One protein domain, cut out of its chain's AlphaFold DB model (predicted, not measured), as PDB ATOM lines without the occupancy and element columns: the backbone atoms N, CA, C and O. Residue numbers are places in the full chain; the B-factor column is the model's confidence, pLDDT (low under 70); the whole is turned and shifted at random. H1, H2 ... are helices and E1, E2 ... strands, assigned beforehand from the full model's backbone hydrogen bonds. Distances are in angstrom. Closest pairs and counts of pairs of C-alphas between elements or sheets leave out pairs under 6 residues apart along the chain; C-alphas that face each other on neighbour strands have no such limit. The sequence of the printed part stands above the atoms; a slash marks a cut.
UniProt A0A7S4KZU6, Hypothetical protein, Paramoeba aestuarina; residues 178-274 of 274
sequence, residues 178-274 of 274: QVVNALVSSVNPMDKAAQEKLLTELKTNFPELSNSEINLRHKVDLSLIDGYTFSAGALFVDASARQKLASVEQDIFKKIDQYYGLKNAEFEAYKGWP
ATOM      1  N   GLN A 178      34.795 -11.302   7.154       66.06
ATOM      2  CA  GLN A 178      34.760 -10.149   6.248       66.06
ATOM      3  C   GLN A 178      34.318  -8.876   6.979       66.06
ATOM      4  O   GLN A 178      34.767  -7.785   6.642       66.06
ATOM      5  N   VAL A 179      33.485  -9.025   8.018       65.94
ATOM      6  CA  VAL A 179      33.026  -7.933   8.878       65.94
ATOM      7  C   VAL A 179      33.481  -8.185  10.309       65.94
ATOM      8  O   VAL A 179      33.001  -9.098  10.983       65.94
ATOM      9  N   VAL A 180      34.389  -7.346  10.796       73.94
ATOM     10  CA  VAL A 180      34.872  -7.399  12.176       73.94
ATOM     11  C   VAL A 180      34.085  -6.383  12.993       73.94
ATOM     12  O   VAL A 180      34.250  -5.173  12.848       73.94
ATOM     13  N   ASN A 181      33.203  -6.874  13.864       78.62
ATOM     14  CA  ASN A 181      32.535  -6.025  14.844       78.62
ATOM     15  C   ASN A 181      33.530  -5.694  15.954       78.62
ATOM     16  O   ASN A 181      33.915  -6.572  16.727       78.62
ATOM     17  N   ALA A 182      33.935  -4.431  16.020       84.00
ATOM     18  CA  ALA A 182      34.864  -3.942  17.019       84.00
ATOM     19  C   ALA A 182      34.130  -3.115  18.076       84.00
ATOM     20  O   ALA A 182      33.361  -2.211  17.746       84.00
ATOM     21  N   LEU A 183      34.387  -3.402  19.348       87.19
ATOM     22  CA  LEU A 183      33.944  -2.587  20.473       87.19
ATOM     23  C   LEU A 183      35.125  -1.756  20.973       87.19
ATOM     24  O   LEU A 183      36.138  -2.313  21.396       87.19
ATOM     25  N   VAL A 184      34.975  -0.433  20.950       91.31
ATOM     26  CA  VAL A 184      35.912   0.502  21.582       91.31
ATOM     27  C   VAL A 184      35.261   1.068  22.831       91.31
ATOM     28  O   VAL A 184      34.219   1.721  22.735       91.31
ATOM     29  N   SER A 185      35.885   0.836  23.985       90.00
ATOM     30  CA  SER A 185      35.502   1.475  25.242       90.00
ATOM     31  C   SER A 185      36.504   2.569  25.590       90.00
ATOM     32  O   SER A 185      37.700   2.296  25.669       90.00
ATOM     33  N   SER A 186      36.045   3.803  25.793       90.25
ATOM     34  CA  SER A 186      36.906   4.926  26.193       90.25
ATOM     35  C   SER A 186      36.240   5.802  27.246       90.25
ATOM     36  O   SER A 186      35.016   5.824  27.363       90.25
ATOM     37  N   VAL A 187      37.045   6.561  27.990       89.62
ATOM     38  CA  VAL A 187      36.553   7.481  29.034       89.62
ATOM     39  C   VAL A 187      35.729   8.614  28.436       89.62
ATOM     40  O   VAL A 187      34.677   8.982  28.951       89.62
ATOM     41  N   ASN A 188      36.202   9.154  27.311       87.31
ATOM     42  CA  ASN A 188      35.567  10.269  26.626       87.31
ATOM     43  C   ASN A 188      34.812   9.794  25.381       87.31
ATOM     44  O   ASN A 188      35.267   8.857  24.714       87.31
ATOM     45  N   PRO A 189      33.691  10.444  25.025       86.62
ATOM     46  CA  PRO A 189      33.030  10.202  23.752       86.62
ATOM     47  C   PRO A 189      33.985  10.515  22.596       86.62
ATOM     48  O   PRO A 189      34.634  11.561  22.573       86.62
ATOM     49  N   MET A 190      34.079   9.599  21.634       86.25
ATOM     50  CA  MET A 190      34.943   9.772  20.471       86.25
ATOM     51  C   MET A 190      34.194  10.442  19.323       86.25
ATOM     52  O   MET A 190      33.163   9.937  18.875       86.25
ATOM     53  N   ASP A 191      34.756  11.531  18.802       91.19
ATOM     54  CA  ASP A 191      34.300  12.133  17.549       91.19
ATOM     55  C   ASP A 191      34.647  11.240  16.342       91.19
ATOM     56  O   ASP A 191      35.593  10.446  16.380       91.19
ATOM     57  N   LYS A 192      33.910  11.394  15.240       87.56
ATOM     58  CA  LYS A 192      34.088  10.622  14.002       87.56
ATOM     59  C   LYS A 192      35.510  10.727  13.456       87.56
ATOM     60  O   LYS A 192      36.091   9.717  13.073       87.56
ATOM     61  N   ALA A 193      36.110  11.917  13.510       88.31
ATOM     62  CA  ALA A 193      37.489  12.120  13.071       88.31
ATOM     63  C   ALA A 193      38.502  11.305  13.900       88.31
ATOM     64  O   ALA A 193      39.520  10.857  13.378       88.31
ATOM     65  N   ALA A 194      38.236  11.096  15.192       87.06
ATOM     66  CA  ALA A 194      39.083  10.275  16.051       87.06
ATOM     67  C   ALA A 194      38.868   8.774  15.794       87.06
ATOM     68  O   ALA A 194      39.825   8.004  15.834       87.06
ATOM     69  N   GLN A 195      37.636   8.365  15.475       86.69
ATOM     70  CA  GLN A 195      37.324   6.986  15.086       86.69
ATOM     71  C   GLN A 195      38.016   6.596  13.773       86.69
ATOM     72  O   GLN A 195      38.585   5.511  13.683       86.69
ATOM     73  N   GLU A 196      38.032   7.485  12.778       88.00
ATOM     74  CA  GLU A 196      38.728   7.251  11.506       88.00
ATOM     75  C   GLU A 196      40.244   7.116  11.693       88.00
ATOM     76  O   GLU A 196      40.855   6.208  11.125       88.00
ATOM     77  N   LYS A 197      40.848   7.956  12.544       89.31
ATOM     78  CA  LYS A 197      42.271   7.839  12.897       89.31
ATOM     79  C   LYS A 197      42.579   6.505  13.574       89.31
ATOM     80  O   LYS A 197      43.508   5.816  13.152       89.31
ATOM     81  N   LEU A 198      41.760   6.092  14.544       85.88
ATOM     82  CA  LEU A 198      41.896   4.777  15.173       85.88
ATOM     83  C   LEU A 198      41.779   3.642  14.158       85.88
ATOM     84  O   LEU A 198      42.577   2.715  14.198       85.88
ATOM     85  N   LEU A 199      40.830   3.713  13.221       85.94
ATOM     86  CA  LEU A 199      40.715   2.714  12.157       85.94
ATOM     87  C   LEU A 199      41.987   2.635  11.317       85.94
ATOM     88  O   LEU A 199      42.452   1.533  11.032       85.94
ATOM     89  N   THR A 200      42.561   3.775  10.930       86.81
ATOM     90  CA  THR A 200      43.811   3.782  10.159       86.81
ATOM     91  C   THR A 200      44.983   3.212  10.954       86.81
ATOM     92  O   THR A 200      45.748   2.416  10.414       86.81
ATOM     93  N   GLU A 201      45.095   3.540  12.242       86.81
ATOM     94  CA  GLU A 201      46.134   2.997  13.121       86.81
ATOM     95  C   GLU A 201      45.967   1.490  13.323       86.81
ATOM     96  O   GLU A 201      46.937   0.745  13.221       86.81
ATOM     97  N   LEU A 202      44.742   1.011  13.544       83.56
ATOM     98  CA  LEU A 202      44.456  -0.413  13.705       83.56
ATOM     99  C   LEU A 202      44.755  -1.195  12.424       83.56
ATOM    100  O   LEU A 202      45.403  -2.233  12.492       83.56
ATOM    101  N   LYS A 203      44.365  -0.682  11.253       82.00
ATOM    102  CA  LYS A 203      44.691  -1.317   9.966       82.00
ATOM    103  C   LYS A 203      46.191  -1.331   9.668       82.00
ATOM    104  O   LYS A 203      46.660  -2.234   8.986       82.00
ATOM    105  N   THR A 204      46.933  -0.346  10.175       84.38
ATOM    106  CA  THR A 204      48.392  -0.263  10.006       84.38
ATOM    107  C   THR A 204      49.121  -1.227  10.943       84.38
ATOM    108  O   THR A 204      50.048  -1.910  10.521       84.38
ATOM    109  N   ASN A 205      48.701  -1.298  12.208       81.31
ATOM    110  CA  ASN A 205      49.351  -2.129  13.223       81.31
ATOM    111  C   ASN A 205      48.936  -3.606  13.146       81.31
ATOM    112  O   ASN A 205      49.721  -4.479  13.508       81.31
ATOM    113  N   PHE A 206      47.722  -3.895  12.668       78.00
ATOM    114  CA  PHE A 206      47.174  -5.246  12.578       78.00
ATOM    115  C   PHE A 206      46.883  -5.602  11.113       78.00
ATOM    116  O   PHE A 206      45.787  -5.324  10.617       78.00
ATOM    117  N   PRO A 207      47.826  -6.257  10.406       70.44
ATOM    118  CA  PRO A 207      47.636  -6.633   9.003       70.44
ATOM    119  C   PRO A 207      46.452  -7.589   8.805       70.44
ATOM    120  O   PRO A 207      45.832  -7.584   7.745       70.44
ATOM    121  N   GLU A 208      46.078  -8.351   9.836       68.62
ATOM    122  CA  GLU A 208      44.899  -9.224   9.831       68.62
ATOM    123  C   GLU A 208      43.581  -8.454   9.670       68.62
ATOM    124  O   GLU A 208      42.643  -8.976   9.078       68.62
ATOM    125  N   LEU A 209      43.521  -7.203  10.143       69.56
ATOM    126  CA  LEU A 209      42.332  -6.348  10.080       69.56
ATOM    127  C   LEU A 209      42.300  -5.440   8.842       69.56
ATOM    128  O   LEU A 209      41.310  -4.742   8.616       69.56
ATOM    129  N   SER A 210      43.375  -5.412   8.051       68.31
ATOM    130  CA  SER A 210      43.519  -4.496   6.910       68.31
ATOM    131  C   SER A 210      42.430  -4.690   5.846       68.31
ATOM    132  O   SER A 210      41.917  -3.706   5.303       68.31
ATOM    133  N   ASN A 211      42.030  -5.945   5.631       63.50
ATOM    134  CA  ASN A 211      41.086  -6.364   4.595       63.50
ATOM    135  C   ASN A 211      39.651  -6.541   5.094       63.50
ATOM    136  O   ASN A 211      38.749  -6.730   4.281       63.50
ATOM    137  N   SER A 212      39.429  -6.476   6.405       71.12
ATOM    138  CA  SER A 212      38.093  -6.601   6.976       71.12
ATOM    139  C   SER A 212      37.383  -5.250   7.021       71.12
ATOM    140  O   SER A 212      37.972  -4.195   7.292       71.12
ATOM    141  N   GLU A 213      36.075  -5.281   6.798       72.44
ATOM    142  CA  GLU A 213      35.194  -4.160   7.077       72.44
ATOM    143  C   GLU A 213      34.983  -4.081   8.595       72.44
ATOM    144  O   GLU A 213      34.400  -4.970   9.214       72.44
ATOM    145  N   ILE A 214      35.532  -3.045   9.230       80.19
ATOM    146  CA  ILE A 214      35.483  -2.901  10.687       80.19
ATOM    147  C   ILE A 214      34.260  -2.066  11.061       80.19
ATOM    148  O   ILE A 214      34.238  -0.851  10.859       80.19
ATOM    149  N   ASN A 215      33.265  -2.709  11.668       81.88
ATOM    150  CA  ASN A 215      32.118  -2.028  12.258       81.88
ATOM    151  C   ASN A 215      32.458  -1.613  13.689       81.88
ATOM    152  O   ASN A 215      32.381  -2.421  14.617       81.88
ATOM    153  N   LEU A 216      32.830  -0.346  13.868       86.00
ATOM    154  CA  LEU A 216      33.137   0.218  15.180       86.00
ATOM    155  C   LEU A 216      31.866   0.579  15.952       86.00
ATOM    156  O   LEU A 216      31.077   1.428  15.538       86.00
ATOM    157  N   ARG A 217      31.709  -0.025  17.130       87.44
ATOM    158  CA  ARG A 217      30.767   0.405  18.163       87.44
ATOM    159  C   ARG A 217      31.543   1.071  19.285       87.44
ATOM    160  O   ARG A 217      32.479   0.492  19.830       87.44
ATOM    161  N   HIS A 218      31.139   2.284  19.635       90.88
ATOM    162  CA  HIS A 218      31.740   3.045  20.722       90.88
ATOM    163  C   HIS A 218      30.905   2.908  21.997       90.88
ATOM    164  O   HIS A 218      29.676   2.982  21.950       90.88
ATOM    165  N   LYS A 219      31.576   2.701  23.131       91.75
ATOM    166  CA  LYS A 219      30.984   2.697  24.469       91.75
ATOM    167  C   LYS A 219      31.806   3.609  25.377       91.75
ATOM    168  O   LYS A 219      33.031   3.591  25.341       91.75
ATOM    169  N   VAL A 220      31.132   4.393  26.214       92.00
ATOM    170  CA  VAL A 220      31.809   5.159  27.265       92.00
ATOM    171  C   VAL A 220      31.971   4.273  28.497       92.00
ATOM    172  O   VAL A 220      30.984   3.715  28.981       92.00
ATOM    173  N   ASP A 221      33.202   4.137  28.987       89.25
ATOM    174  CA  ASP A 221      33.517   3.405  30.215       89.25
ATOM    175  C   ASP A 221      34.267   4.312  31.196       89.25
ATOM    176  O   ASP A 221      35.420   4.678  30.980       89.25
ATOM    177  N   LEU A 222      33.574   4.676  32.277       87.56
ATOM    178  CA  LEU A 222      34.062   5.565  33.334       87.56
ATOM    179  C   LEU A 222      35.002   4.856  34.321       87.56
ATOM    180  O   LEU A 222      35.586   5.513  35.177       87.56
ATOM    181  N   SER A 223      35.130   3.527  34.243       87.12
ATOM    182  CA  SER A 223      36.079   2.776  35.077       87.12
ATOM    183  C   SER A 223      37.527   2.919  34.595       87.12
ATOM    184  O   SER A 223      38.467   2.668  35.352       87.12
ATOM    185  N   LEU A 224      37.712   3.340  33.341       85.81
ATOM    186  CA  LEU A 224      39.012   3.665  32.780       85.81
ATOM    187  C   LEU A 224      39.431   5.062  33.268       85.81
ATOM    188  O   LEU A 224      38.639   5.997  33.263       85.81
ATOM    189  N   ILE A 225      40.686   5.202  33.701       83.44
ATOM    190  CA  ILE A 225      41.240   6.497  34.137       83.44
ATOM    191  C   ILE A 225      41.564   7.362  32.912       83.44
ATOM    192  O   ILE A 225      41.279   8.555  32.896       83.44
ATOM    193  N   ASP A 226      42.147   6.739  31.885       85.94
ATOM    194  CA  ASP A 226      42.452   7.334  30.584       85.94
ATOM    195  C   ASP A 226      42.755   6.221  29.557       85.94
ATOM    196  O   ASP A 226      43.048   5.076  29.926       85.94
ATOM    197  N   GLY A 227      42.705   6.560  28.268       87.50
ATOM    198  CA  GLY A 227      42.934   5.661  27.139       87.50
ATOM    199  C   GLY A 227      41.674   4.942  26.648       87.50
ATOM    200  O   GLY A 227      40.543   5.389  26.863       87.50
ATOM    201  N   TYR A 228      41.882   3.839  25.930       89.56
ATOM    202  CA  TYR A 228      40.807   3.032  25.356       89.56
ATOM    203  C   TYR A 228      41.132   1.539  25.414       89.56
ATOM    204  O   TYR A 228      42.296   1.138  25.373       89.56
ATOM    205  N   THR A 229      40.087   0.719  25.461       90.12
ATOM    206  CA  THR A 229      40.172  -0.720  25.216       90.12
ATOM    207  C   THR A 229      39.467  -1.041  23.908       90.12
ATOM    208  O   THR A 229      38.390  -0.521  23.613       90.12
ATOM    209  N   PHE A 230      40.102  -1.871  23.092       89.81
ATOM    210  CA  PHE A 230      39.604  -2.311  21.799       89.81
ATOM    211  C   PHE A 230      39.437  -3.828  21.823       89.81
ATOM    212  O   PHE A 230      40.364  -4.560  22.166       89.81
ATOM    213  N   SER A 231      38.252  -4.300  21.452       87.25
ATOM    214  CA  SER A 231      37.939  -5.721  21.336       87.25
ATOM    215  C   SER A 231      37.362  -6.014  19.958       87.25
ATOM    216  O   SER A 231      36.364  -5.414  19.562       87.25
ATOM    217  N   ALA A 232      37.986  -6.943  19.243       84.44
ATOM    218  CA  ALA A 232      37.582  -7.407  17.925       84.44
ATOM    219  C   ALA A 232      37.728  -8.934  17.853       84.44
ATOM    220  O   ALA A 232      38.805  -9.463  17.582       84.44
ATOM    221  N   GLY A 233      36.638  -9.660  18.115       79.62
ATOM    222  CA  GLY A 233      36.669 -11.124  18.175       79.62
ATOM    223  C   GLY A 233      37.628 -11.625  19.260       79.62
ATOM    224  O   GLY A 233      37.413 -11.361  20.440       79.62
ATOM    225  N   ALA A 234      38.683 -12.340  18.857       77.75
ATOM    226  CA  ALA A 234      39.737 -12.820  19.756       77.75
ATOM    227  C   ALA A 234      40.847 -11.784  20.021       77.75
ATOM    228  O   ALA A 234      41.649 -11.968  20.935       77.75
ATOM    229  N   LEU A 235      40.909 -10.703  19.237       81.12
ATOM    230  CA  LEU A 235      41.902  -9.653  19.418       81.12
ATOM    231  C   LEU A 235      41.421  -8.680  20.497       81.12
ATOM    232  O   LEU A 235      40.359  -8.064  20.375       81.12
ATOM    233  N   PHE A 236      42.225  -8.525  21.544       87.94
ATOM    234  CA  PHE A 236      42.001  -7.553  22.604       87.94
ATOM    235  C   PHE A 236      43.239  -6.676  22.752       87.94
ATOM    236  O   PHE A 236      44.345  -7.177  22.948       87.94
ATOM    237  N   VAL A 237      43.048  -5.365  22.640       87.31
ATOM    238  CA  VAL A 237      44.101  -4.364  22.795       87.31
ATOM    239  C   VAL A 237      43.684  -3.421  23.911       87.31
ATOM    240  O   VAL A 237      42.693  -2.702  23.792       87.31
ATOM    241  N   ASP A 238      44.451  -3.416  24.994       89.62
ATOM    242  CA  ASP A 238      44.276  -2.479  26.095       89.62
ATOM    243  C   ASP A 238      45.339  -1.382  26.000       89.62
ATOM    244  O   ASP A 238      46.522  -1.609  26.259       89.62
ATOM    245  N   ALA A 239      44.910  -0.188  25.596       86.50
ATOM    246  CA  ALA A 239      45.741   1.007  25.547       86.50
ATOM    247  C   ALA A 239      45.440   1.962  26.718       86.50
ATOM    248  O   ALA A 239      45.722   3.163  26.628       86.50
ATOM    249  N   SER A 240      44.861   1.453  27.810       89.88
ATOM    250  CA  SER A 240      44.546   2.243  28.997       89.88
ATOM    251  C   SER A 240      45.799   2.707  29.740       89.88
ATOM    252  O   SER A 240      46.852   2.056  29.746       89.88
ATOM    253  N   ALA A 241      45.680   3.843  30.428       89.00
ATOM    254  CA  ALA A 241      46.741   4.340  31.302       89.00
ATOM    255  C   ALA A 241      47.086   3.341  32.417       89.00
ATOM    256  O   ALA A 241      48.249   3.228  32.799       89.00
ATOM    257  N   ARG A 242      46.104   2.556  32.882       87.19
ATOM    258  CA  ARG A 242      46.309   1.505  33.885       87.19
ATOM    259  C   ARG A 242      47.302   0.452  33.396       87.19
ATOM    260  O   ARG A 242      48.239   0.129  34.120       87.19
ATOM    261  N   GLN A 243      47.133  -0.031  32.165       88.88
ATOM    262  CA  GLN A 243      48.024  -1.038  31.591       88.88
ATOM    263  C   GLN A 243      49.434  -0.482  31.352       88.88
ATOM    264  O   GLN A 243      50.425  -1.162  31.622       88.88
ATOM    265  N   LYS A 244      49.544   0.776  30.904       89.12
ATOM    266  CA  LYS A 244      50.845   1.443  30.724       89.12
ATOM    267  C   LYS A 244      51.599   1.598  32.045       89.12
ATOM    268  O   LYS A 244      52.787   1.300  32.093       89.12
ATOM    269  N   LEU A 245      50.919   2.022  33.110       91.88
ATOM    270  CA  LEU A 245      51.524   2.147  34.439       91.88
ATOM    271  C   LEU A 245      51.972   0.787  34.984       91.88
ATOM    272  O   LEU A 245      53.100   0.679  35.453       91.88
ATOM    273  N   ALA A 246      51.149  -0.256  34.834       89.50
ATOM    274  CA  ALA A 246      51.510  -1.613  35.240       89.50
ATOM    275  C   ALA A 246      52.744  -2.142  34.483       89.50
ATOM    276  O   ALA A 246      53.615  -2.771  35.079       89.50
ATOM    277  N   SER A 247      52.853  -1.854  33.182       89.56
ATOM    278  CA  SER A 247      54.035  -2.217  32.387       89.56
ATOM    279  C   SER A 247      55.293  -1.489  32.863       89.56
ATOM    280  O   SER A 247      56.346  -2.108  32.985       89.56
ATOM    281  N   VAL A 248      55.197  -0.186  33.153       92.81
ATOM    282  CA  VAL A 248      56.332   0.606  33.660       92.81
ATOM    283  C   VAL A 248      56.772   0.109  35.037       92.81
ATOM    284  O   VAL A 248      57.966  -0.021  35.287       92.81
ATOM    285  N   GLU A 249      55.823  -0.207  35.914       91.94
ATOM    286  CA  GLU A 249      56.089  -0.777  37.234       91.94
ATOM    287  C   GLU A 249      56.835  -2.119  37.126       91.94
ATOM    288  O   GLU A 249      57.871  -2.303  37.766       91.94
ATOM    289  N   GLN A 250      56.382  -3.024  36.253       91.06
ATOM    290  CA  GLN A 250      57.063  -4.300  35.997       91.06
ATOM    291  C   GLN A 250      58.484  -4.116  35.450       91.06
ATOM    292  O   GLN A 250      59.404  -4.810  35.885       91.06
ATOM    293  N   ASP A 251      58.683  -3.172  34.530       92.06
ATOM    294  CA  ASP A 251      60.004  -2.874  33.974       92.06
ATOM    295  C   ASP A 251      60.962  -2.303  35.026       92.06
ATOM    296  O   ASP A 251      62.152  -2.634  35.029       92.06
ATOM    297  N   ILE A 252      60.456  -1.457  35.928       91.94
ATOM    298  CA  ILE A 252      61.231  -0.927  37.052       91.94
ATOM    299  C   ILE A 252      61.641  -2.069  37.983       91.94
ATOM    300  O   ILE A 252      62.828  -2.192  38.282       91.94
ATOM    301  N   PHE A 253      60.707  -2.938  38.382       87.19
ATOM    302  CA  PHE A 253      61.020  -4.073  39.255       87.19
ATOM    303  C   PHE A 253      62.038  -5.022  38.630       87.19
ATOM    304  O   PHE A 253      63.035  -5.349  39.262       87.19
ATOM    305  N   LYS A 254      61.875  -5.366  37.350       88.25
ATOM    306  CA  LYS A 254      62.829  -6.223  36.641       88.25
ATOM    307  C   LYS A 254      64.238  -5.625  36.601       88.25
ATOM    308  O   LYS A 254      65.222  -6.354  36.713       88.25
ATOM    309  N   LYS A 255      64.353  -4.302  36.434       89.19
ATOM    310  CA  LYS A 255      65.647  -3.610  36.507       89.19
ATOM    311  C   LYS A 255      66.213  -3.647  37.922       89.19
ATOM    312  O   LYS A 255      67.401  -3.910  38.066       89.19
ATOM    313  N   ILE A 256      65.395  -3.417  38.948       84.88
ATOM    314  CA  ILE A 256      65.820  -3.530  40.351       84.88
ATOM    315  C   ILE A 256      66.359  -4.943  40.622       84.88
ATOM    316  O   ILE A 256      67.481  -5.064  41.105       84.88
ATOM    317  N   ASP A 257      65.652  -5.998  40.217       81.44
ATOM    318  CA  ASP A 257      66.114  -7.386  40.378       81.44
ATOM    319  C   ASP A 257      67.454  -7.624  39.670       81.44
ATOM    320  O   ASP A 257      68.369  -8.235  40.226       81.44
ATOM    321  N   GLN A 258      67.605  -7.090  38.453       85.06
ATOM    322  CA  GLN A 258      68.845  -7.185  37.686       85.06
ATOM    323  C   GLN A 258      70.017  -6.460  38.369       85.06
ATOM    324  O   GLN A 258      71.142  -6.954  38.319       85.06
ATOM    325  N   TYR A 259      69.775  -5.298  38.983       85.38
ATOM    326  CA  TYR A 259      70.818  -4.499  39.632       85.38
ATOM    327  C   TYR A 259      71.184  -5.003  41.028       85.38
ATOM    328  O   TYR A 259      72.355  -4.944  41.399       85.38
ATOM    329  N   TYR A 260      70.214  -5.494  41.798       80.75
ATOM    330  CA  TYR A 260      70.423  -5.871  43.196       80.75
ATOM    331  C   TYR A 260      70.567  -7.381  43.414       80.75
ATOM    332  O   TYR A 260      70.931  -7.794  44.512       80.75
ATOM    333  N   GLY A 261      70.311  -8.221  42.403       69.69
ATOM    334  CA  GLY A 261      70.430  -9.680  42.516       69.69
ATOM    335  C   GLY A 261      69.486 -10.301  43.554       69.69
ATOM    336  O   GLY A 261      69.660 -11.462  43.932       69.69
ATOM    337  N   LEU A 262      68.504  -9.529  44.023       60.44
ATOM    338  CA  LEU A 262      67.490  -9.962  44.971       60.44
ATOM    339  C   LEU A 262      66.597 -10.968  44.252       60.44
ATOM    340  O   LEU A 262      65.884 -10.640  43.309       60.44
ATOM    341  N   LYS A 263      66.667 -12.237  44.661       61.19
ATOM    342  CA  LYS A 263      65.708 -13.243  44.198       61.19
ATOM    343  C   LYS A 263      64.325 -12.824  44.704       61.19
ATOM    344  O   LYS A 263      64.189 -12.537  45.890       61.19
ATOM    345  N   ASN A 264      63.310 -12.880  43.837       60.78
ATOM    346  CA  ASN A 264      61.903 -12.495  44.074       60.78
ATOM    347  C   ASN A 264      61.286 -12.920  45.429       60.78
ATOM    348  O   ASN A 264      60.284 -12.348  45.849       60.78
ATOM    349  N   ALA A 265      61.869 -13.904  46.121       59.94
ATOM    350  CA  ALA A 265      61.416 -14.404  47.415       59.94
ATOM    351  C   ALA A 265      61.416 -13.355  48.545       59.94
ATOM    352  O   ALA A 265      60.564 -13.432  49.424       59.94
ATOM    353  N   GLU A 266      62.320 -12.368  48.539       60.56
ATOM    354  CA  GLU A 266      62.376 -11.361  49.620       60.56
ATOM    355  C   GLU A 266      61.376 -10.207  49.418       60.56
ATOM    356  O   GLU A 266      60.970  -9.560  50.382       60.56
ATOM    357  N   PHE A 267      60.910  -9.983  48.185       60.09
ATOM    358  CA  PHE A 267      59.969  -8.905  47.855       60.09
ATOM    359  C   PHE A 267      58.495  -9.312  47.992       60.09
ATOM    360  O   PHE A 267      57.655  -8.459  48.280       60.09
ATOM    361  N   GLU A 268      58.149 -10.600  47.860       63.34
ATOM    362  CA  GLU A 268      56.780 -11.060  48.157       63.34
ATOM    363  C   GLU A 268      56.399 -10.856  49.631       63.34
ATOM    364  O   GLU A 268      55.227 -10.627  49.930       63.34
ATOM    365  N   ALA A 269      57.382 -10.805  50.537       62.50
ATOM    366  CA  ALA A 269      57.170 -10.426  51.934       62.50
ATOM    367  C   ALA A 269      56.679  -8.971  52.100       62.50
ATOM    368  O   ALA A 269      56.003  -8.663  53.079       62.50
ATOM    369  N   TYR A 270      56.962  -8.088  51.133       60.22
ATOM    370  CA  TYR A 270      56.548  -6.682  51.162       60.22
ATOM    371  C   TYR A 270      55.184  -6.416  50.513       60.22
ATOM    372  O   TYR A 270      54.552  -5.412  50.834       60.22
ATOM    373  N   LYS A 271      54.669  -7.315  49.663       59.47
ATOM    374  CA  LYS A 271      53.313  -7.181  49.084       59.47
ATOM    375  C   LYS A 271      52.181  -7.392  50.100       59.47
ATOM    376  O   LYS A 271      51.033  -7.101  49.785       59.47
ATOM    377  N   GLY A 272      52.496  -7.903  51.294       54.66
ATOM    378  CA  GLY A 272      51.551  -8.098  52.396       54.66
ATOM    379  C   GLY A 272      51.533  -6.978  53.438       54.66
ATOM    380  O   GLY A 272      50.870  -7.143  54.462       54.66
ATOM    381  N   TRP A 273      52.267  -5.877  53.235       40.94
ATOM    382  CA  TRP A 273      52.214  -4.744  54.159       40.94
ATOM    383  C   TRP A 273      51.008  -3.843  53.827       40.94
ATOM    384  O   TRP A 273      50.851  -3.485  52.659       40.94
ATOM    385  N   PRO A 274      50.130  -3.569  54.812       49.34
ATOM    386  CA  PRO A 274      48.824  -2.939  54.613       49.34
ATOM    387  C   PRO A 274      48.888  -1.486  54.131       49.34
ATOM    388  O   PRO A 274      49.856  -0.776  54.486       49.34
TER     389      PRO A 274
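Overview. This is residues 178 to 274 of the 274 residues of the protein "Hypothetical protein" of Paramoeba aestuarina (UniProt A0A7S4KZU6). A four-stranded sheet with H1 over one face makes a head, from which long H2 runs away as an arm, followed by a tail, residues 261 to 274. The 97 printed residues hold E1, H1, E2, E3, E4, H2; the class is mixed, helices and strands, and the mixed sheet runs E2 E1 E3 E4. It is only just loose, close to extended: radius of gyration of the C-alphas 18.4 A, spans 51 by 29 by 21 A.

Arrangement. Start at E1, residues 179 to 186: E2, residues 213 to 220, is its parallel neighbour, with N 182 and O 215 2.9 A apart. E3, residues 228 to 232, is its antiparallel neighbour, with N 183 and O 231 2.8 A apart. E3 forms a hairpin with E4, residues 235 to 238, with N 230 and O 237 2.8 A apart. H1, residues 192 to 205, is on the sheet over E2, height 9.3 A; their closest C-alphas, Leu 199 and Ile 214, are 7.8 A apart. E1, H1, E2 form a strand-helix-strand unit, parallel neighbours joined through a helix, its crossover right-handed. H2, residues 241 to 260, is not on the sheet and is apart from H1. Every O i to N i+4 pair in H1 and H2 is within hydrogen-bond range.

Along the chain. Find C-alpha 179 at (33.026, -7.933, 8.878), where E1 begins; it spans 21.9 A, H1 19.9 A, E2 22.5 A. From C-alpha 241 at (46.741, 4.340, 31.302) H2 runs 28.4 A to C-alpha 260.

Size, cuts and confidence. The C-alphas farthest apart, Gln 178 and Tyr 260, are 51.5 A apart. The printed part has no cut and no long link. Look for pLDDT under 70 at residues 178 to 179, 208 to 211 and 261 to 274.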